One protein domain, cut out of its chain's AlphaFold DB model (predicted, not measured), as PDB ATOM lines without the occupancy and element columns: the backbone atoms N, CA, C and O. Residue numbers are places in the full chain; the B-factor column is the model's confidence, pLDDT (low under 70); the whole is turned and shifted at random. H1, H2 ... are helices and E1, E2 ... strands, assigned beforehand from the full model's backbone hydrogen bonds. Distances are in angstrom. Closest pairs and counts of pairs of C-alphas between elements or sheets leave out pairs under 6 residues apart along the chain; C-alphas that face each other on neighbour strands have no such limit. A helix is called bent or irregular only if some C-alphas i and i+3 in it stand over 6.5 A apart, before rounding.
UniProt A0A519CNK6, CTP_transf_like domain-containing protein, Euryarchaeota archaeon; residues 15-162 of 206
ATOM      1  N   VAL A  15     -30.639  50.010  10.615       95.00
ATOM      2  CA  VAL A  15     -30.033  49.217   9.543       95.00
ATOM      3  C   VAL A  15     -28.538  49.138   9.792       95.00
ATOM      4  O   VAL A  15     -27.896  50.157  10.030       95.00
ATOM      5  N   VAL A  16     -27.981  47.932   9.717       97.19
ATOM      6  CA  VAL A  16     -26.531  47.721   9.690       97.19
ATOM      7  C   VAL A  16     -26.145  47.041   8.394       97.19
ATOM      8  O   VAL A  16     -26.853  46.163   7.894       97.19
ATOM      9  N   VAL A  17     -24.992  47.424   7.865       97.50
ATOM     10  CA  VAL A  17     -24.442  46.858   6.644       97.50
ATOM     11  C   VAL A  17     -23.152  46.135   6.977       97.50
ATOM     12  O   VAL A  17     -22.195  46.740   7.457       97.50
ATOM     13  N   PHE A  18     -23.095  44.849   6.660       97.81
ATOM     14  CA  PHE A  18     -21.844  44.108   6.655       97.81
ATOM     15  C   PHE A  18     -21.277  44.059   5.239       97.81
ATOM     16  O   PHE A  18     -21.850  43.430   4.349       97.81
ATOM     17  N   TYR A  19     -20.124  44.697   5.038       96.75
ATOM     18  CA  TYR A  19     -19.338  44.582   3.816       96.75
ATOM     19  C   TYR A  19     -18.408  43.367   3.916       96.75
ATOM     20  O   TYR A  19     -17.371  43.399   4.586       96.75
ATOM     21  N   GLY A  20     -18.812  42.268   3.282       94.25
ATOM     22  CA  GLY A  20     -18.136  40.978   3.382       94.25
ATOM     23  C   GLY A  20     -16.976  40.824   2.398       94.25
ATOM     24  O   GLY A  20     -17.131  41.046   1.199       94.25
ATOM     25  N   GLY A  21     -15.820  40.355   2.876       91.38
ATOM     26  CA  GLY A  21     -14.706  39.998   1.997       91.38
ATOM     27  C   GLY A  21     -13.524  39.317   2.688       91.38
ATOM     28  O   GLY A  21     -13.390  39.289   3.913       91.38
ATOM     29  N   ARG A  22     -12.619  38.745   1.882       91.81
ATOM     30  CA  ARG A  22     -11.374  38.135   2.392       91.81
ATOM     31  C   ARG A  22     -10.342  39.176   2.817       91.81
ATOM     32  O   ARG A  22      -9.632  38.930   3.790       91.81
ATOM     33  N   PHE A  23     -10.259  40.271   2.055       93.75
ATOM     34  CA  PHE A  23      -9.348  41.404   2.255       93.75
ATOM     35  C   PHE A  23      -7.895  40.974   2.547       93.75
ATOM     36  O   PHE A  23      -7.366  41.227   3.621       93.75
ATOM     37  N   GLN A  24      -7.250  40.312   1.574       93.00
ATOM     38  CA  GLN A  24      -5.899  39.722   1.683       93.00
ATOM     39  C   GLN A  24      -4.863  40.349   0.715       93.00
ATOM     40  O   GLN A  24      -4.328  39.631  -0.141       93.00
ATOM     41  N   PRO A  25      -4.559  41.659   0.784       93.88
ATOM     42  CA  PRO A  25      -5.119  42.696   1.658       93.88
ATOM     43  C   PRO A  25      -6.312  43.445   1.016       93.88
ATOM     44  O   PRO A  25      -6.677  43.200  -0.136       93.88
ATOM     45  N   MET A  26      -6.949  44.357   1.759       94.69
ATOM     46  CA  MET A  26      -7.870  45.356   1.188       94.69
ATOM     47  C   MET A  26      -7.095  46.346   0.294       94.69
ATOM     48  O   MET A  26      -5.977  46.712   0.637       94.69
ATOM     49  N   HIS A  27      -7.684  46.805  -0.818       94.81
ATOM     50  CA  HIS A  27      -7.099  47.818  -1.711       94.81
ATOM     51  C   HIS A  27      -8.009  49.039  -1.840       94.81
ATOM     52  O   HIS A  27      -9.155  49.036  -1.384       94.81
ATOM     53  N   LYS A  28      -7.520  50.078  -2.520       95.62
ATOM     54  CA  LYS A  28      -8.254  51.335  -2.720       95.62
ATOM     55  C   LYS A  28      -9.605  51.157  -3.438       95.62
ATOM     56  O   LYS A  28     -10.516  51.942  -3.211       95.62
ATOM     57  N   GLY A  29      -9.751  50.122  -4.271       93.50
ATOM     58  CA  GLY A  29     -11.017  49.768  -4.931       93.50
ATOM     59  C   GLY A  29     -12.074  49.299  -3.926       93.50
ATOM     60  O   GLY A  29     -13.167  49.856  -3.880       93.50
ATOM     61  N   HIS A  30     -11.706  48.383  -3.023       94.69
ATOM     62  CA  HIS A  30     -12.550  48.015  -1.880       94.69
ATOM     63  C   HIS A  30     -12.878  49.222  -0.986       94.69
ATOM     64  O   HIS A  30     -13.985  49.336  -0.472       94.69
ATOM     65  N   TYR A  31     -11.937  50.152  -0.804       96.06
ATOM     66  CA  TYR A  31     -12.199  51.361  -0.019       96.06
ATOM     67  C   TYR A  31     -13.224  52.293  -0.675       96.06
ATOM     68  O   TYR A  31     -14.057  52.869   0.020       96.06
ATOM     69  N   LYS A  32     -13.224  52.403  -2.009       95.62
ATOM     70  CA  LYS A  32     -14.277  53.125  -2.741       95.62
ATOM     71  C   LYS A  32     -15.653  52.491  -2.522       95.62
ATOM     72  O   LYS A  32     -16.617  53.222  -2.333       95.62
ATOM     73  N   VAL A  33     -15.734  51.158  -2.464       95.00
ATOM     74  CA  VAL A  33     -16.975  50.450  -2.097       95.00
ATOM     75  C   VAL A  33     -17.406  50.782  -0.670       95.00
ATOM     76  O   VAL A  33     -18.564  51.118  -0.451       95.00
ATOM     77  N   TYR A  34     -16.484  50.732   0.297       96.69
ATOM     78  CA  TYR A  34     -16.782  51.115   1.679       96.69
ATOM     79  C   TYR A  34     -17.342  52.542   1.758       96.69
ATOM     80  O   TYR A  34     -18.359  52.760   2.407       96.69
ATOM     81  N   LYS A  35     -16.720  53.498   1.053       96.94
ATOM     82  CA  LYS A  35     -17.206  54.883   0.974       96.94
ATOM     83  C   LYS A  35     -18.597  54.976   0.361       96.94
ATOM     84  O   LYS A  35     -19.458  55.597   0.958       96.94
ATOM     85  N   PHE A  36     -18.836  54.298  -0.760       95.75
ATOM     86  CA  PHE A  36     -20.160  54.237  -1.383       95.75
ATOM     87  C   PHE A  36     -21.241  53.738  -0.408       95.75
ATOM     88  O   PHE A  36     -22.324  54.312  -0.332       95.75
ATOM     89  N   LEU A  37     -20.944  52.691   0.368       96.44
ATOM     90  CA  LEU A  37     -21.863  52.186   1.389       96.44
ATOM     91  C   LEU A  37     -22.050  53.193   2.529       96.44
ATOM     92  O   LEU A  37     -23.179  53.425   2.949       96.44
ATOM     93  N   ALA A  38     -20.967  53.810   3.006       96.62
ATOM     94  CA  ALA A  38     -21.011  54.815   4.065       96.62
ATOM     95  C   ALA A  38     -21.806  56.064   3.653       96.62
ATOM     96  O   ALA A  38     -22.578  56.573   4.459       96.62
ATOM     97  N   ASP A  39     -21.682  56.510   2.404       96.12
ATOM     98  CA  ASP A  39     -22.463  57.620   1.852       96.12
ATOM     99  C   ASP A  39     -23.960  57.267   1.786       96.12
ATOM    100  O   ASP A  39     -24.816  58.134   1.949       96.12
ATOM    101  N   LYS A  40     -24.282  55.984   1.573       94.19
ATOM    102  CA  LYS A  40     -25.657  55.490   1.437       94.19
ATOM    103  C   LYS A  40     -26.355  55.206   2.769       94.19
ATOM    104  O   LYS A  40     -27.536  55.512   2.901       94.19
ATOM    105  N   PHE A  41     -25.664  54.591   3.727       94.38
ATOM    106  CA  PHE A  41     -26.258  54.103   4.982       94.38
ATOM    107  C   PHE A  41     -25.717  54.804   6.238       94.38
ATOM    108  O   PHE A  41     -26.173  54.515   7.344       94.38
ATOM    109  N   GLY A  42     -24.755  55.716   6.087       95.81
ATOM    110  CA  GLY A  42     -24.015  56.331   7.187       95.81
ATOM    111  C   GLY A  42     -22.837  55.464   7.638       95.81
ATOM    112  O   GLY A  42     -22.974  54.257   7.829       95.81
ATOM    113  N   ALA A  43     -21.667  56.082   7.831       95.00
ATOM    114  CA  ALA A  43     -20.428  55.384   8.191       95.00
ATOM    115  C   ALA A  43     -20.550  54.547   9.481       95.00
ATOM    116  O   ALA A  43     -20.018  53.440   9.537       95.00
ATOM    117  N   ASP A  44     -21.315  55.032  10.463       95.75
ATOM    118  CA  ASP A  44     -21.540  54.370  11.758       95.75
ATOM    119  C   ASP A  44     -22.301  53.035  11.644       95.75
ATOM    120  O   ASP A  44     -22.327  52.231  12.579       95.75
ATOM    121  N   ASN A  45     -22.919  52.784  10.489       96.94
ATOM    122  CA  ASN A  45     -23.697  51.583  10.218       96.94
ATOM    123  C   ASN A  45     -22.952  50.578   9.327       96.94
ATOM    124  O   ASN A  45     -23.509  49.521   9.027       96.94
ATOM    125  N   ILE A  46     -21.717  50.872   8.896       97.88
ATOM    126  CA  ILE A  46     -20.939  49.998   8.008       97.88
ATOM    127  C   ILE A  46     -19.885  49.222   8.788       97.88
ATOM    128  O   ILE A  46     -18.994  49.809   9.396       97.88
ATOM    129  N   PHE A  47     -19.914  47.897   8.674       98.44
ATOM    130  CA  PHE A  47     -18.949  47.000   9.302       98.44
ATOM    131  C   PHE A  47     -18.286  46.106   8.256       98.44
ATOM    132  O   PHE A  47     -18.950  45.426   7.475       98.44
ATOM    133  N   ILE A  48     -16.956  46.064   8.234       98.06
ATOM    134  CA  ILE A  48     -16.200  45.123   7.409       98.06
ATOM    135  C   ILE A  48     -16.244  43.751   8.081       98.06
ATOM    136  O   ILE A  48     -15.664  43.557   9.148       98.06
ATOM    137  N   ALA A  49     -16.894  42.782   7.438       97.50
ATOM    138  CA  ALA A  49     -16.921  41.394   7.886       97.50
ATOM    139  C   ALA A  49     -15.786  40.609   7.217       97.50
ATOM    140  O   ALA A  49     -15.809  40.336   6.010       97.50
ATOM    141  N   THR A  50     -14.783  40.226   8.004       96.19
ATOM    142  CA  THR A  50     -13.671  39.398   7.539       96.19
ATOM    143  C   THR A  50     -13.163  38.495   8.642       96.19
ATOM    144  O   THR A  50     -13.330  38.785   9.815       96.19
ATOM    145  N   MET A  51     -12.504  37.396   8.287       94.75
ATOM    146  CA  MET A  51     -11.974  36.480   9.293       94.75
ATOM    147  C   MET A  51     -10.705  35.777   8.840       94.75
ATOM    148  O   MET A  51     -10.329  35.806   7.663       94.75
ATOM    149  N   PHE A  52     -10.078  35.093   9.788       94.69
ATOM    150  CA  PHE A  52      -8.990  34.151   9.563       94.69
ATOM    151  C   PHE A  52      -9.436  32.759  10.026       94.69
ATOM    152  O   PHE A  52      -9.326  32.402  11.198       94.69
ATOM    153  N   GLY A  53     -10.056  32.011   9.111       92.00
ATOM    154  CA  GLY A  53     -10.717  30.747   9.422       92.00
ATOM    155  C   GLY A  53      -9.767  29.554   9.488       92.00
ATOM    156  O   GLY A  53      -8.583  29.651   9.174       92.00
ATOM    157  N   LYS A  54     -10.323  28.389   9.844       94.00
ATOM    158  CA  LYS A  54      -9.575  27.129  10.021       94.00
ATOM    159  C   LYS A  54      -8.726  26.747   8.808       94.00
ATOM    160  O   LYS A  54      -7.607  26.282   8.964       94.00
ATOM    161  N   LYS A  55      -9.237  26.978   7.593       92.62
ATOM    162  CA  LYS A  55      -8.491  26.707   6.357       92.62
ATOM    163  C   LYS A  55      -7.232  27.568   6.251       92.62
ATOM    164  O   LYS A  55      -6.202  27.077   5.813       92.62
ATOM    165  N   GLN A  56      -7.325  28.845   6.617       93.69
ATOM    166  CA  GLN A  56      -6.173  29.739   6.585       93.69
ATOM    167  C   GLN A  56      -5.179  29.418   7.707       93.69
ATOM    168  O   GLN A  56      -3.981  29.470   7.465       93.69
ATOM    169  N   GLN A  57      -5.671  29.026   8.887       95.12
ATOM    170  CA  GLN A  57      -4.840  28.541   9.995       95.12
ATOM    171  C   GLN A  57      -4.031  27.305   9.582       95.12
ATOM    172  O   GLN A  57      -2.812  27.345   9.649       95.12
ATOM    173  N   ALA A  58      -4.683  26.283   9.014       96.06
ATOM    174  CA  ALA A  58      -3.997  25.085   8.525       96.06
ATOM    175  C   ALA A  58      -2.932  25.404   7.459       96.06
ATOM    176  O   ALA A  58      -1.839  24.854   7.486       96.06
ATOM    177  N   MET A  59      -3.215  26.345   6.547       93.75
ATOM    178  CA  MET A  59      -2.200  26.810   5.596       93.75
ATOM    179  C   MET A  59      -1.001  27.462   6.300       93.75
ATOM    180  O   MET A  59       0.127  27.275   5.864       93.75
ATOM    181  N   HIS A  60      -1.216  28.229   7.370       94.69
ATOM    182  CA  HIS A  60      -0.122  28.844   8.129       94.69
ATOM    183  C   HIS A  60       0.690  27.811   8.908       94.69
ATOM    184  O   HIS A  60       1.909  27.946   8.950       94.69
ATOM    185  N   ASP A  61       0.048  26.773   9.449       96.25
ATOM    186  CA  ASP A  61       0.725  25.656  10.124       96.25
ATOM    187  C   ASP A  61       1.674  24.907   9.165       96.25
ATOM    188  O   ASP A  61       2.712  24.387   9.570       96.25
ATOM    189  N   GLU A  62       1.357  24.918   7.867       95.56
ATOM    190  CA  GLU A  62       2.189  24.396   6.775       95.56
ATOM    191  C   GLU A  62       3.193  25.428   6.211       95.56
ATOM    192  O   GLU A  62       3.816  25.183   5.177       95.56
ATOM    193  N   ASN A  63       3.353  26.598   6.844       91.62
ATOM    194  CA  ASN A  63       4.140  27.739   6.343       91.62
ATOM    195  C   ASN A  63       3.731  28.210   4.928       91.62
ATOM    196  O   ASN A  63       4.544  28.706   4.146       91.62
ATOM    197  N   ASN A  64       2.452  28.068   4.570       91.19
ATOM    198  CA  ASN A  64       1.910  28.428   3.265       91.19
ATOM    199  C   ASN A  64       1.150  29.765   3.297       91.19
ATOM    200  O   ASN A  64      -0.068  29.829   3.483       91.19
ATOM    201  N   TYR A  65       1.858  30.850   2.991       91.12
ATOM    202  CA  TYR A  65       1.311  32.216   2.963       91.12
ATOM    203  C   TYR A  65       0.858  32.675   1.562       91.12
ATOM    204  O   TYR A  65       0.589  33.854   1.325       91.12
ATOM    205  N   SER A  66       0.759  31.756   0.594       85.25
ATOM    206  CA  SER A  66       0.547  32.099  -0.822       85.25
ATOM    207  C   SER A  66      -0.794  32.798  -1.109       85.25
ATOM    208  O   SER A  66      -0.860  33.753  -1.893       85.25
ATOM    209  N   LYS A  67      -1.877  32.341  -0.461       87.81
ATOM    210  CA  LYS A  67      -3.260  32.768  -0.761       87.81
ATOM    211  C   LYS A  67      -3.890  33.665   0.299       87.81
ATOM    212  O   LYS A  67      -4.667  34.547  -0.060       87.81
ATOM    213  N   ASP A  68      -3.598  33.412   1.570       93.12
ATOM    214  CA  ASP A  68      -4.180  34.095   2.729       93.12
ATOM    215  C   ASP A  68      -3.078  34.436   3.747       93.12
ATOM    216  O   ASP A  68      -3.069  33.879   4.842       93.12
ATOM    217  N   PRO A  69      -2.121  35.309   3.396       95.00
ATOM    218  CA  PRO A  69      -0.970  35.588   4.253       95.00
ATOM    219  C   PRO A  69      -1.339  36.271   5.574       95.00
ATOM    220  O   PRO A  69      -0.633  36.080   6.554       95.00
ATOM    221  N   PHE A  70      -2.428  37.046   5.630       97.31
ATOM    222  CA  PHE A  70      -2.732  37.873   6.799       97.31
ATOM    223  C   PHE A  70      -3.759  37.218   7.724       97.31
ATOM    224  O   PHE A  70      -4.844  36.789   7.299       97.31
ATOM    225  N   THR A  71      -3.424  37.206   9.010       97.31
ATOM    226  CA  THR A  71      -4.324  36.911  10.130       97.31
ATOM    227  C   THR A  71      -5.357  38.029  10.315       97.31
ATOM    228  O   THR A  71      -5.247  39.098   9.718       97.31
ATOM    229  N   PHE A  72      -6.388  37.815  11.137       98.00
ATOM    230  CA  PHE A  72      -7.393  38.858  11.377       98.00
ATOM    231  C   PHE A  72      -6.796  40.161  11.959       98.00
ATOM    232  O   PHE A  72      -7.061  41.212  11.371       98.00
ATOM    233  N   PRO A  73      -5.957  40.137  13.019       98.00
ATOM    234  CA  PRO A  73      -5.349  41.360  13.555       98.00
ATOM    235  C   PRO A  73      -4.528  42.128  12.515       98.00
ATOM    236  O   PRO A  73      -4.556  43.354  12.470       98.00
ATOM    237  N   GLU A  74      -3.842  41.415  11.624       98.19
ATOM    238  CA  GLU A  74      -3.058  42.030  10.553       98.19
ATOM    239  C   GLU A  74      -3.942  42.688   9.498       98.19
ATOM    240  O   GLU A  74      -3.659  43.806   9.073       98.19
ATOM    241  N   LYS A  75      -5.047  42.040   9.106       98.25
ATOM    242  CA  LYS A  75      -6.041  42.660   8.221       98.25
ATOM    243  C   LYS A  75      -6.603  43.926   8.843       98.25
ATOM    244  O   LYS A  75      -6.641  44.949   8.169       98.25
ATOM    245  N   GLN A  76      -7.013  43.863  10.108       98.56
ATOM    246  CA  GLN A  76      -7.548  45.010  10.836       98.56
ATOM    247  C   GLN A  76      -6.524  46.150  10.868       98.56
ATOM    248  O   GLN A  76      -6.842  47.267  10.469       98.56
ATOM    249  N   HIS A  77      -5.270  45.854  11.219       98.56
ATOM    250  CA  HIS A  77      -4.196  46.842  11.240       98.56
ATOM    251  C   HIS A  77      -3.940  47.481   9.866       98.56
ATOM    252  O   HIS A  77      -3.852  48.709   9.769       98.56
ATOM    253  N   ILE A  78      -3.868  46.680   8.796       98.50
ATOM    254  CA  ILE A  78      -3.683  47.173   7.423       98.50
ATOM    255  C   ILE A  78      -4.860  48.061   7.014       98.50
ATOM    256  O   ILE A  78      -4.648  49.166   6.520       98.50
ATOM    257  N   ILE A  79      -6.096  47.602   7.223       98.62
ATOM    258  CA  ILE A  79      -7.306  48.332   6.829       98.62
ATOM    259  C   ILE A  79      -7.391  49.667   7.576       98.62
ATOM    260  O   ILE A  79      -7.526  50.712   6.936       98.62
ATOM    261  N   SER A  80      -7.250  49.659   8.902       98.50
ATOM    262  CA  SER A  80      -7.316  50.877   9.710       98.50
ATOM    263  C   SER A  80      -6.211  51.864   9.346       98.50
ATOM    264  O   SER A  80      -6.486  53.037   9.110       98.50
ATOM    265  N   THR A  81      -4.970  51.400   9.191       98.50
ATOM    266  CA  THR A  81      -3.830  52.279   8.880       98.50
ATOM    267  C   THR A  81      -3.907  52.843   7.456       98.50
ATOM    268  O   THR A  81      -3.661  54.032   7.207       98.50
ATOM    269  N   MET A  82      -4.262  52.004   6.481       98.50
ATOM    270  CA  MET A  82      -4.252  52.407   5.075       98.50
ATOM    271  C   MET A  82      -5.502  53.185   4.669       98.50
ATOM    272  O   MET A  82      -5.405  54.063   3.812       98.50
ATOM    273  N   PHE A  83      -6.645  52.963   5.315       98.19
ATOM    274  CA  PHE A  83      -7.919  53.551   4.888       98.19
ATOM    275  C   PHE A  83      -8.643  54.361   5.965       98.19
ATOM    276  O   PHE A  83      -9.703  54.917   5.681       98.19
ATOM    277  N   ASN A  84      -8.056  54.488   7.159       97.62
ATOM    278  CA  ASN A  84      -8.622  55.240   8.280       97.62
ATOM    279  C   ASN A  84     -10.037  54.765   8.659       97.62
ATOM    280  O   ASN A  84     -10.918  55.569   8.949       97.62
ATOM    281  N   ILE A  85     -10.254  53.449   8.600       98.25
ATOM    282  CA  ILE A  85     -11.476  52.797   9.077       98.25
ATOM    283  C   ILE A  85     -11.239  52.386  10.528       98.25
ATOM    284  O   ILE A  85     -10.214  51.769  10.836       98.25
ATOM    285  N   GLN A  86     -12.162  52.743  11.415       97.94
ATOM    286  CA  GLN A  86     -12.035  52.450  12.841       97.94
ATOM    287  C   GLN A  86     -11.949  50.933  13.075       97.94
ATOM    288  O   GLN A  86     -12.560  50.143  12.354       97.94
ATOM    289  N   ALA A  87     -11.128  50.510  14.038       97.75
ATOM    290  CA  ALA A  87     -10.836  49.090  14.239       97.75
ATOM    291  C   ALA A  87     -12.078  48.286  14.666       97.75
ATOM    292  O   ALA A  87     -12.241  47.144  14.246       97.75
ATOM    293  N   ASP A  88     -12.969  48.893  15.444       97.25
ATOM    294  CA  ASP A  88     -14.270  48.361  15.870       97.25
ATOM    295  C   ASP A  88     -15.300  48.253  14.731       97.25
ATOM    296  O   ASP A  88     -16.244  47.470  14.822       97.25
ATOM    297  N   HIS A  89     -15.068  48.932  13.606       98.25
ATOM    298  CA  HIS A  89     -15.807  48.736  12.355       98.25
ATOM    299  C   HIS A  89     -15.260  47.581  11.498       98.25
ATOM    300  O   HIS A  89     -15.746  47.337  10.392       98.25
ATOM    301  N   ILE A  90     -14.253  46.848  11.975       98.56
ATOM    302  CA  ILE A  90     -13.674  45.684  11.298       98.56
ATOM    303  C   ILE A  90     -13.855  44.483  12.217       98.56
ATOM    304  O   ILE A  90     -13.224  44.380  13.266       98.56
ATOM    305  N   VAL A  91     -14.722  43.561  11.819       98.19
ATOM    306  CA  VAL A  91     -15.281  42.539  12.705       98.19
ATOM    307  C   VAL A  91     -14.785  41.165  12.290       98.19
ATOM    308  O   VAL A  91     -14.903  40.785  11.121       98.19
ATOM    309  N   ASN A  92     -14.260  40.403  13.256       97.50
ATOM    310  CA  ASN A  92     -13.794  39.034  13.041       97.50
ATOM    311  C   ASN A  92     -14.975  38.066  12.928       97.50
ATOM    312  O   ASN A  92     -15.341  37.394  13.890       97.50
ATOM    313  N   THR A  93     -15.595  38.019  11.756       95.88
ATOM    314  CA  THR A  93     -16.792  37.216  11.510       95.88
ATOM    315  C   THR A  93     -16.843  36.698  10.077       95.88
ATOM    316  O   THR A  93     -16.167  37.208   9.180       95.88
ATOM    317  N   MET A  94     -17.661  35.668   9.846       92.31
ATOM    318  CA  MET A  94     -17.898  35.113   8.514       92.31
ATOM    319  C   MET A  94     -18.400  36.213   7.555       92.31
ATOM    320  O   MET A  94     -19.451  36.797   7.821       92.31
ATOM    321  N   PRO A  95     -17.730  36.451   6.409       91.00
ATOM    322  CA  PRO A  95     -18.106  37.503   5.459       91.00
ATOM    323  C   PRO A  95     -19.549  37.444   4.940       91.00
ATOM    324  O   PRO A  95     -20.160  38.478   4.705       91.00
ATOM    325  N   TYR A  96     -20.085  36.234   4.755       87.56
ATOM    326  CA  TYR A  96     -21.406  36.001   4.149       87.56
ATOM    327  C   TYR A  96     -22.465  35.532   5.153       87.56
ATOM    328  O   TYR A  96     -23.598  35.256   4.773       87.56
ATOM    329  N   ARG A  97     -22.089  35.387   6.428       89.81
ATOM    330  CA  ARG A  97     -22.984  35.028   7.542       89.81
ATOM    331  C   ARG A  97     -22.500  35.725   8.824       89.81
ATOM    332  O   ARG A  97     -22.081  35.036   9.753       89.81
ATOM    333  N   PRO A  98     -22.431  37.065   8.843       92.62
ATOM    334  CA  PRO A  98     -21.855  37.802   9.956       92.62
ATOM    335  C   PRO A  98     -22.705  37.671  11.223       92.62
ATOM    336  O   PRO A  98     -23.933  37.592  11.151       92.62
ATOM    337  N   ASP A  99     -22.047  37.678  12.380       93.94
ATOM    338  CA  ASP A  99     -22.712  37.730  13.678       93.94
ATOM    339  C   ASP A  99     -22.909  39.189  14.113       93.94
ATOM    340  O   ASP A  99     -21.964  39.890  14.476       93.94
ATOM    341  N   ILE A 100     -24.165  39.640  14.073       95.25
ATOM    342  CA  ILE A 100     -24.574  40.992  14.472       95.25
ATOM    343  C   ILE A 100     -24.310  41.281  15.959       95.25
ATOM    344  O   ILE A 100     -24.100  42.431  16.342       95.25
ATOM    345  N   LYS A 101     -24.254  40.258  16.815       95.06
ATOM    346  CA  LYS A 101     -24.033  40.461  18.253       95.06
ATOM    347  C   LYS A 101     -22.629  40.993  18.542       95.06
ATOM    348  O   LYS A 101     -22.445  41.714  19.517       95.06
ATOM    349  N   LEU A 102     -21.661  40.709  17.664       96.75
ATOM    350  CA  LEU A 102     -20.276  41.178  17.794       96.75
ATOM    351  C   LEU A 102     -20.129  42.699  17.669       96.75
ATOM    352  O   LEU A 102     -19.116  43.237  18.101       96.75
ATOM    353  N   ILE A 103     -21.126  43.383  17.104       96.19
ATOM    354  CA  ILE A 103     -21.152  44.848  16.970       96.19
ATOM    355  C   ILE A 103     -22.104  45.510  17.977       96.19
ATOM    356  O   ILE A 103     -22.434  46.686  17.842       96.19
ATOM    357  N   GLY A 104     -22.594  44.751  18.967       94.69
ATOM    358  CA  GLY A 104     -23.461  45.264  20.029       94.69
ATOM    359  C   GLY A 104     -24.860  45.677  19.564       94.69
ATOM    360  O   GLY A 104     -25.504  46.492  20.221       94.69
ATOM    361  N   ARG A 105     -25.335  45.156  18.425       94.00
ATOM    362  CA  ARG A 105     -26.664  45.473  17.885       94.00
ATOM    363  C   ARG A 105     -27.632  44.328  18.149       94.00
ATOM    364  O   ARG A 105     -27.290  43.156  17.992       94.00
ATOM    365  N   ASP A 106     -28.842  44.688  18.561       94.94
ATOM    366  CA  ASP A 106     -29.890  43.731  18.888       94.94
ATOM    367  C   ASP A 106     -30.548  43.196  17.601       94.94
ATOM    368  O   ASP A 106     -31.108  43.986  16.832       94.94
ATOM    369  N   PRO A 107     -30.493  41.875  17.338       95.50
ATOM    370  CA  PRO A 107     -31.067  41.290  16.133       95.50
ATOM    371  C   PRO A 107     -32.590  41.438  16.027       95.50
ATOM    372  O   PRO A 107     -33.102  41.376  14.913       95.50
ATOM    373  N   TYR A 108     -33.313  41.641  17.130       94.94
ATOM    374  CA  TYR A 108     -34.775  41.767  17.108       94.94
ATOM    375  C   TYR A 108     -35.256  43.160  16.701       94.94
ATOM    376  O   TYR A 108     -36.394  43.322  16.274       94.94
ATOM    377  N   THR A 109     -34.374  44.158  16.769       94.94
ATOM    378  CA  THR A 109     -34.682  45.562  16.451       94.94
ATOM    379  C   THR A 109     -33.816  46.134  15.326       94.94
ATOM    380  O   THR A 109     -33.976  47.293  14.943       94.94
ATOM    381  N   THR A 110     -32.897  45.333  14.775       96.00
ATOM    382  CA  THR A 110     -31.916  45.781  13.777       96.00
ATOM    383  C   THR A 110     -31.992  44.934  12.511       96.00
ATOM    384  O   THR A 110     -31.819  43.717  12.558       96.00
ATOM    385  N   ALA A 111     -32.210  45.576  11.366       96.12
ATOM    386  CA  ALA A 111     -32.130  44.964  10.045       96.12
ATOM    387  C   ALA A 111     -30.669  44.797   9.603       96.12
ATOM    388  O   ALA A 111     -29.823  45.653   9.873       96.12
ATOM    389  N   VAL A 112     -30.373  43.717   8.875       96.31
ATOM    390  CA  VAL A 112     -29.027  43.435   8.347       96.31
ATOM    391  C   VAL A 112     -29.036  43.447   6.828       96.31
ATOM    392  O   VAL A 112     -29.802  42.712   6.205       96.31
ATOM    393  N   VAL A 113     -28.115  44.211   6.245       95.94
ATOM    394  CA  VAL A 113     -27.786  44.193   4.819       95.94
ATOM    395  C   VAL A 113     -26.388  43.598   4.631       95.94
ATOM    396  O   VAL A 113     -25.414  44.054   5.225       95.94
ATOM    397  N   LEU A 114     -26.268  42.582   3.787       95.19
ATOM    398  CA  LEU A 114     -25.002  42.024   3.324       95.19
ATOM    399  C   LEU A 114     -24.620  42.670   2.000       95.19
ATOM    400  O   LEU A 114     -25.301  42.486   0.993       95.19
ATOM    401  N   ALA A 115     -23.506  43.387   1.998       94.38
ATOM    402  CA  ALA A 115     -22.927  43.975   0.803       94.38
ATOM    403  C   ALA A 115     -21.722  43.146   0.338       94.38
ATOM    404  O   ALA A 115     -20.809  42.862   1.119       94.38
ATOM    405  N   PHE A 116     -21.695  42.766  -0.937       85.12
ATOM    406  CA  PHE A 116     -20.572  42.054  -1.561       85.12
ATOM    407  C   PHE A 116     -20.528  42.312  -3.073       85.12
ATOM    408  O   PHE A 116     -21.467  42.839  -3.666       85.12
ATOM    409  N   SER A 117     -19.404  41.968  -3.705       75.88
ATOM    410  CA  SER A 117     -19.232  42.113  -5.156       75.88
ATOM    411  C   SER A 117     -20.131  41.152  -5.944       75.88
ATOM    412  O   SER A 117     -20.366  40.032  -5.501       75.88
ATOM    413  N   GLU A 118     -20.567  41.522  -7.151       71.62
ATOM    414  CA  GLU A 118     -21.352  40.624  -8.023       71.62
ATOM    415  C   GLU A 118     -20.673  39.263  -8.259       71.62
ATOM    416  O   GLU A 118     -21.330  38.223  -8.322       71.62
ATOM    417  N   LYS A 119     -19.335  39.248  -8.290       67.69
ATOM    418  CA  LYS A 119     -18.513  38.036  -8.450       67.69
ATOM    419  C   LYS A 119     -18.707  37.021  -7.312       67.69
ATOM    420  O   LYS A 119     -18.390  35.846  -7.486       67.69
ATOM    421  N   ASP A 120     -19.229  37.449  -6.163       70.88
ATOM    422  CA  ASP A 120     -19.449  36.610  -4.985       70.88
ATOM    423  C   ASP A 120     -20.913  36.168  -4.798       70.88
ATOM    424  O   ASP A 120     -21.185  35.433  -3.847       70.88
ATOM    425  N   ILE A 121     -21.846  36.526  -5.699       70.62
ATOM    426  CA  ILE A 121     -23.270  36.129  -5.600       70.62
ATOM    427  C   ILE A 121     -23.423  34.609  -5.454       70.62
ATOM    428  O   ILE A 121     -24.228  34.148  -4.654       70.62
ATOM    429  N   GLY A 122     -22.611  33.815  -6.163       67.88
ATOM    430  CA  GLY A 122     -22.656  32.347  -6.095       67.88
ATOM    431  C   GLY A 122     -22.264  31.748  -4.736       67.88
ATOM    432  O   GLY A 122     -22.412  30.547  -4.533       67.88
ATOM    433  N   ARG A 123     -21.753  32.556  -3.796       69.12
ATOM    434  CA  ARG A 123     -21.509  32.142  -2.402       69.12
ATOM    435  C   ARG A 123     -22.751  32.258  -1.528       69.12
ATOM    436  O   ARG A 123     -22.730  31.806  -0.384       69.12
ATOM    437  N   LEU A 124     -23.804  32.869  -2.053       70.31
ATOM    438  CA  LEU A 124     -25.096  32.930  -1.412       70.31
ATOM    439  C   LEU A 124     -25.959  31.752  -1.839       70.31
ATOM    440  O   LEU A 124     -25.908  31.286  -2.975       70.31
ATOM    441  N   SER A 125     -26.813  31.322  -0.922       64.44
ATOM    442  CA  SER A 125     -27.940  30.451  -1.233       64.44
ATOM    443  C   SER A 125     -29.208  31.278  -1.028       64.44
ATOM    444  O   SER A 125     -29.635  31.429   0.121       64.44
ATOM    445  N   PRO A 126     -29.764  31.887  -2.097       64.25
ATOM    446  CA  PRO A 126     -31.026  32.612  -2.021       64.25
ATOM    447  C   PRO A 126     -32.133  31.709  -1.469       64.25
ATOM    448  O   PRO A 126     -32.175  30.513  -1.759       64.25
ATOM    449  N   GLY A 127     -33.023  32.271  -0.658       65.75
ATOM    450  CA  GLY A 127     -34.107  31.534  -0.013       65.75
ATOM    451  C   GLY A 127     -34.863  32.422   0.967       65.75
ATOM    452  O   GLY A 127     -34.617  33.623   1.030       65.75
ATOM    453  N   ASN A 128     -35.756  31.847   1.774       71.19
ATOM    454  CA  ASN A 128     -36.614  32.630   2.675       71.19
ATOM    455  C   ASN A 128     -35.815  33.561   3.604       71.19
ATOM    456  O   ASN A 128     -36.229  34.691   3.826       71.19
ATOM    457  N   VAL A 129     -34.634  33.145   4.064       82.31
ATOM    458  CA  VAL A 129     -33.787  33.970   4.941       82.31
ATOM    459  C   VAL A 129     -33.109  35.127   4.204       82.31
ATOM    460  O   VAL A 129     -32.958  36.204   4.770       82.31
ATOM    461  N   LEU A 130     -32.697  34.925   2.951       88.81
ATOM    462  CA  LEU A 130     -31.836  35.852   2.222       88.81
ATOM    463  C   LEU A 130     -32.609  36.525   1.083       88.81
ATOM    464  O   LEU A 130     -32.900  35.889   0.070       88.81
ATOM    465  N   GLN A 131     -32.928  37.805   1.254       90.44
ATOM    466  CA  GLN A 131     -33.786  38.585   0.357       90.44
ATOM    467  C   GLN A 131     -33.003  39.708  -0.337       90.44
ATOM    468  O   GLN A 131     -32.096  40.274   0.269       90.44
ATOM    469  N   PRO A 132     -33.319  40.071  -1.590       90.69
ATOM    470  CA  PRO A 132     -32.685  41.220  -2.226       90.69
ATOM    471  C   PRO A 132     -33.045  42.512  -1.478       90.69
ATOM    472  O   PRO A 132     -34.197  42.734  -1.106       90.69
ATOM    473  N   TYR A 133     -32.053  43.366  -1.255       92.38
ATOM    474  CA  TYR A 133     -32.244  44.724  -0.763       92.38
ATOM    475  C   TYR A 133     -32.719  45.620  -1.914       92.38
ATOM    476  O   TYR A 133     -32.093  45.648  -2.974       92.38
ATOM    477  N   ASN A 134     -33.792  46.377  -1.685       89.81
ATOM    478  CA  ASN A 134     -34.314  47.366  -2.625       89.81
ATOM    479  C   ASN A 134     -34.331  48.742  -1.962       89.81
ATOM    480  O   ASN A 134     -34.687  48.870  -0.789       89.81
ATOM    481  N   ASP A 135     -33.980  49.776  -2.721       87.00
ATOM    482  CA  ASP A 135     -33.986  51.141  -2.207       87.00
ATOM    483  C   ASP A 135     -35.392  51.607  -1.829       87.00
ATOM    484  O   ASP A 135     -36.352  51.408  -2.571       87.00
ATOM    485  N   GLY A 136     -35.500  52.225  -0.650       82.69
ATOM    486  CA  GLY A 136     -36.769  52.689  -0.088       82.69
ATOM    487  C   GLY A 136     -37.644  51.587   0.518       82.69
ATOM    488  O   GLY A 136     -38.728  51.894   1.008       82.69
ATOM    489  N   ALA A 137     -37.201  50.324   0.514       85.19
ATOM    490  CA  ALA A 137     -37.939  49.247   1.161       85.19
ATOM    491  C   ALA A 137     -37.910  49.384   2.689       85.19
ATOM    492  O   ALA A 137     -36.872  49.673   3.288       85.19
ATOM    493  N   THR A 138     -39.042  49.094   3.328       88.56
ATOM    494  CA  THR A 138     -39.083  48.819   4.764       88.56
ATOM    495  C   THR A 138     -38.430  47.462   5.001       88.56
ATOM    496  O   THR A 138     -38.862  46.452   4.444       88.56
ATOM    497  N   LEU A 139     -37.347  47.449   5.772       92.81
ATOM    498  CA  LEU A 139     -36.626  46.223   6.102       92.81
ATOM    499  C   LEU A 139     -37.218  45.609   7.368       92.81
ATOM    500  O   LEU A 139     -37.666  46.339   8.232       92.81
ATOM    501  N   GLU A 140     -37.186  44.290   7.500       93.31
ATOM    502  CA  GLU A 140     -37.481  43.582   8.748       93.31
ATOM    503  C   GLU A 140     -36.202  43.447   9.588       93.31
ATOM    504  O   GLU A 140     -35.078  43.522   9.074       93.31
ATOM    505  N   SER A 141     -36.352  43.267  10.901       94.94
ATOM    506  CA  SER A 141     -35.228  42.990  11.793       94.94
ATOM    507  C   SER A 141     -34.586  41.640  11.456       94.94
ATOM    508  O   SER A 141     -35.164  40.787  10.782       94.94
ATOM    509  N   ARG A 142     -33.342  41.436  11.899       94.75
ATOM    510  CA  ARG A 142     -32.569  40.215  11.632       94.75
ATOM    511  C   ARG A 142     -33.276  38.954  12.132       94.75
ATOM    512  O   ARG A 142     -33.101  37.887  11.526       94.75
ATOM    513  N   LEU A 143     -33.988  39.077  13.249       95.00
ATOM    514  CA  LEU A 143     -34.835  38.054  13.843       95.00
ATOM    515  C   LEU A 143     -36.230  38.620  14.086       95.00
ATOM    516  O   LEU A 143     -36.380  39.644  14.752       95.00
ATOM    517  N   ASP A 144     -37.230  37.901  13.602       93.12
ATOM    518  CA  ASP A 144     -38.623  38.159  13.935       93.12
ATOM    519  C   ASP A 144     -38.861  37.910  15.444       93.12
ATOM    520  O   ASP A 144     -38.459  36.853  15.952       93.12
ATOM    521  N   PRO A 145     -39.462  38.859  16.184       90.25
ATOM    522  CA  PRO A 145     -39.615  38.763  17.638       90.25
ATOM    523  C   PRO A 145     -40.595  37.674  18.087       90.25
ATOM    524  O   PRO A 145     -40.441  37.148  19.190       90.25
ATOM    525  N   ASP A 146     -41.555  37.297  17.242       93.56
ATOM    526  CA  ASP A 146     -42.599  36.329  17.587       93.56
ATOM    527  C   ASP A 146     -42.195  34.897  17.212       93.56
ATOM    528  O   ASP A 146     -42.508  33.931  17.910       93.56
ATOM    529  N   THR A 147     -41.478  34.743  16.101       94.31
ATOM    530  CA  THR A 147     -41.196  33.444  15.474       94.31
ATOM    531  C   THR A 147     -39.720  33.061  15.480       94.31
ATOM    532  O   THR A 147     -39.394  31.908  15.197       94.31
ATOM    533  N   ASN A 148     -38.812  33.994  15.794       92.50
ATOM    534  CA  ASN A 148     -37.363  33.867  15.584       92.50
ATOM    535  C   ASN A 148     -36.971  33.558  14.128       92.50
ATOM    536  O   ASN A 148     -35.865  33.075  13.869       92.50
ATOM    537  N   ALA A 149     -37.859  33.823  13.166       92.44
ATOM    538  CA  ALA A 149     -37.537  33.680  11.759       92.44
ATOM    539  C   ALA A 149     -36.394  34.628  11.378       92.44
ATOM    540  O   ALA A 149     -36.354  35.794  11.766       92.44
ATOM    541  N   GLU A 150     -35.438  34.108  10.615       92.94
ATOM    542  CA  GLU A 150     -34.261  34.856  10.200       92.94
ATOM    543  C   GLU A 150     -34.527  35.676   8.932       92.94
ATOM    544  O   GLU A 150     -34.985  35.124   7.928       92.94
ATOM    545  N   ARG A 151     -34.129  36.955   8.935       92.81
ATOM    546  CA  ARG A 151     -34.096  37.803   7.738       92.81
ATOM    547  C   ARG A 151     -32.744  38.471   7.551       92.81
ATOM    548  O   ARG A 151     -32.184  39.073   8.460       92.81
ATOM    549  N   VAL A 152     -32.225  38.399   6.335       93.62
ATOM    550  CA  VAL A 152     -31.035  39.123   5.906       93.62
ATOM    551  C   VAL A 152     -31.279  39.655   4.504       93.62
ATOM    552  O   VAL A 152     -31.688  38.908   3.614       93.62
ATOM    553  N   TYR A 153     -30.998  40.933   4.294       93.81
ATOM    554  CA  TYR A 153     -31.051  41.536   2.973       93.81
ATOM    555  C   TYR A 153     -29.678  41.471   2.318       93.81
ATOM    556  O   TYR A 153     -28.666  41.529   3.011       93.81
ATOM    557  N   TYR A 154     -29.605  41.363   0.998       92.88
ATOM    558  CA  TYR A 154     -28.340  41.432   0.275       92.88
ATOM    559  C   TYR A 154     -28.368  42.466  -0.837       92.88
ATOM    560  O   TYR A 154     -29.375  42.635  -1.519       92.88
ATOM    561  N   MET A 155     -27.226  43.103  -1.068       92.00
ATOM    562  CA  MET A 155     -27.008  43.953  -2.227       92.00
ATOM    563  C   MET A 155     -25.670  43.643  -2.881       92.00
ATOM    564  O   MET A 155     -24.672  43.355  -2.212       92.00
ATOM    565  N   THR A 156     -25.646  43.756  -4.201       89.44
ATOM    566  CA  THR A 156     -24.398  43.808  -4.946       89.44
ATOM    567  C   THR A 156     -23.872  45.236  -4.940       89.44
ATOM    568  O   THR A 156     -24.630  46.206  -4.986       89.44
ATOM    569  N   VAL A 157     -22.557  45.375  -4.835       86.81
ATOM    570  CA  VAL A 157     -21.879  46.674  -4.866       86.81
ATOM    571  C   VAL A 157     -21.121  46.856  -6.178       86.81
ATOM    572  O   VAL A 157     -20.633  45.866  -6.738       86.81
ATOM    573  N   PRO A 158     -20.982  48.104  -6.665       82.81
ATOM    574  CA  PRO A 158     -20.184  48.387  -7.848       82.81
ATOM    575  C   PRO A 158     -18.742  47.909  -7.669       82.81
ATOM    576  O   PRO A 158     -18.183  47.935  -6.570       82.81
ATOM    577  N   THR A 159     -18.118  47.505  -8.773       78.12
ATOM    578  CA  THR A 159     -16.691  47.176  -8.786       78.12
ATOM    579  C   THR A 159     -15.892  48.397  -9.227       78.12
ATOM    580  O   THR A 159     -16.163  48.982 -10.274       78.12
ATOM    581  N   TYR A 160     -14.890  48.778  -8.435       78.12
ATOM    582  CA  TYR A 160     -13.959  49.859  -8.757       78.12
ATOM    583  C   TYR A 160     -12.541  49.308  -8.882       78.12
ATOM    584  O   TYR A 160     -12.130  48.507  -8.043       78.12
ATOM    585  N   GLU A 161     -11.772  49.811  -9.856       77.81
ATOM    586  CA  GLU A 161     -10.378  49.390 -10.099       77.81
ATOM    587  C   GLU A 161     -10.282  47.870 -10.355       77.81
ATOM    588  O   GLU A 161      -9.567  47.153  -9.656       77.81
ATOM    589  N   ASP A 162     -11.053  47.370 -11.331       65.81
ATOM    590  CA  ASP A 162     -11.234  45.927 -11.585       65.81
ATOM    591  C   ASP A 162      -9.940  45.191 -12.002       65.81
ATOM    592  O   ASP A 162      -9.879  43.964 -11.996       65.81
TER     593      ASP A 162
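What this domain is: This is residues 15 to 162 of the 206 residues of the protein "CTP_transf_like domain-containing protein" of Euryarchaeota archaeon (UniProt A0A519CNK6). Picture one strongly twisted wall of six parallel strands, with the long helix H1 over one face, the short H5 over the opposite face and H3 packed on the edge strand E3. H2 lies away from the sheet toward one end of the long axis, and the long loop of residues 133 to 151 lies toward the other. The printed part has 148 residues, in the order E1 H1 E2 H2 H3 E3 H4 E4 H5 E5 E6; the sheet runs E3 E2 E1 E4 E6 E5, and the class is mixed, helices and strands. The whole is compact, with a radius of gyration of the C-alphas of 15.5 A, and elongated, spanning 48 by 30 by 29 A.

How they stand to each other: Start at E1, residues 15 to 20, an inner strand. E4, residues 110 to 117, is its parallel neighbour at 29 degrees, with N 18 and O 113 within hydrogen-bond range at 2.8 A. On the other side of E1 is E2, residues 46 to 50, parallel at 33 degrees; look at N 47 and O 17, 2.8 A. Beyond it comes the edge strand E3, residues 90 to 92, with N 91 and O 48 at 2.8 A. Past E4 find E6, residues 152 to 157, with N 114 and O 153 at 2.7 A, then the edge strand E5, residues 130 to 132, with N 131 and O 152 at 2.9 A. H1, residues 28 to 41, is on the sheet at a height over the sheet of 8.6 A, over E1 and only just over E4, where 3 of its C-alphas fall; it runs along the strands, at 7 degrees to E1 on the local plane. Its closest C-alphas to E1 are those of Tyr 34 and Tyr 19, 7.3 A. H5, residues 118 to 123, is on the opposite face; its closest C-alphas to E6 are those of Glu 118 and Thr 156, 5.4 A. H3, residues 72 to 83, is on the sheet; its closest C-alphas to E3 are those of Gln 76 and Ile 90, 6.2 A. H1 and H3 are close but not clearly touching, about perpendicular at 82 degrees, the closest C-alphas being those of Tyr 31 and Phe 83, 6.9 A. H4, residues 100 to 103, only grazes the sheet. H2, residues 54 to 61, is not on the sheet and is apart from H3. E1, H1, E2 and E2, H2 H3, E3 are strand-helix-strand units, parallel neighbour strands joined through helices; E3, H4, E4 and E4, H5, E5 are split ones, with other strands between; the four crossovers are right-handed. Every O i to N i+4 pair is within hydrogen-bond range in H1, H2 and H3; H4 is too short for one, and H5 has 0 of 2, beside 2 of 3 O i to N i+3 pairs.

Where its parts are: Find C-alpha 15 at (-30.033, 49.217, 9.543); from there E1 runs 15.7 A. H1 runs 19.8 A from C-alpha 28 at (-8.254, 51.335, -2.720), H3 16.1 A and E4 23.1 A. H5 is irregular: C-alphas 119 and 122 are 7.4 A apart. E6 runs 16.0 A, ending at C-alpha 157, (-21.879, 46.674, -4.866).

The domain as a whole: The two C-alphas farthest apart, those of Asn 63 and Asp 146, are 48.8 A apart. The printed part has no cut, and the link from E5 to E6, 19 residues, is long. The mean pLDDT of the printed part is 91.7; look for values under 70 at residues 119, 122 to 123, 125 to 127 and 162.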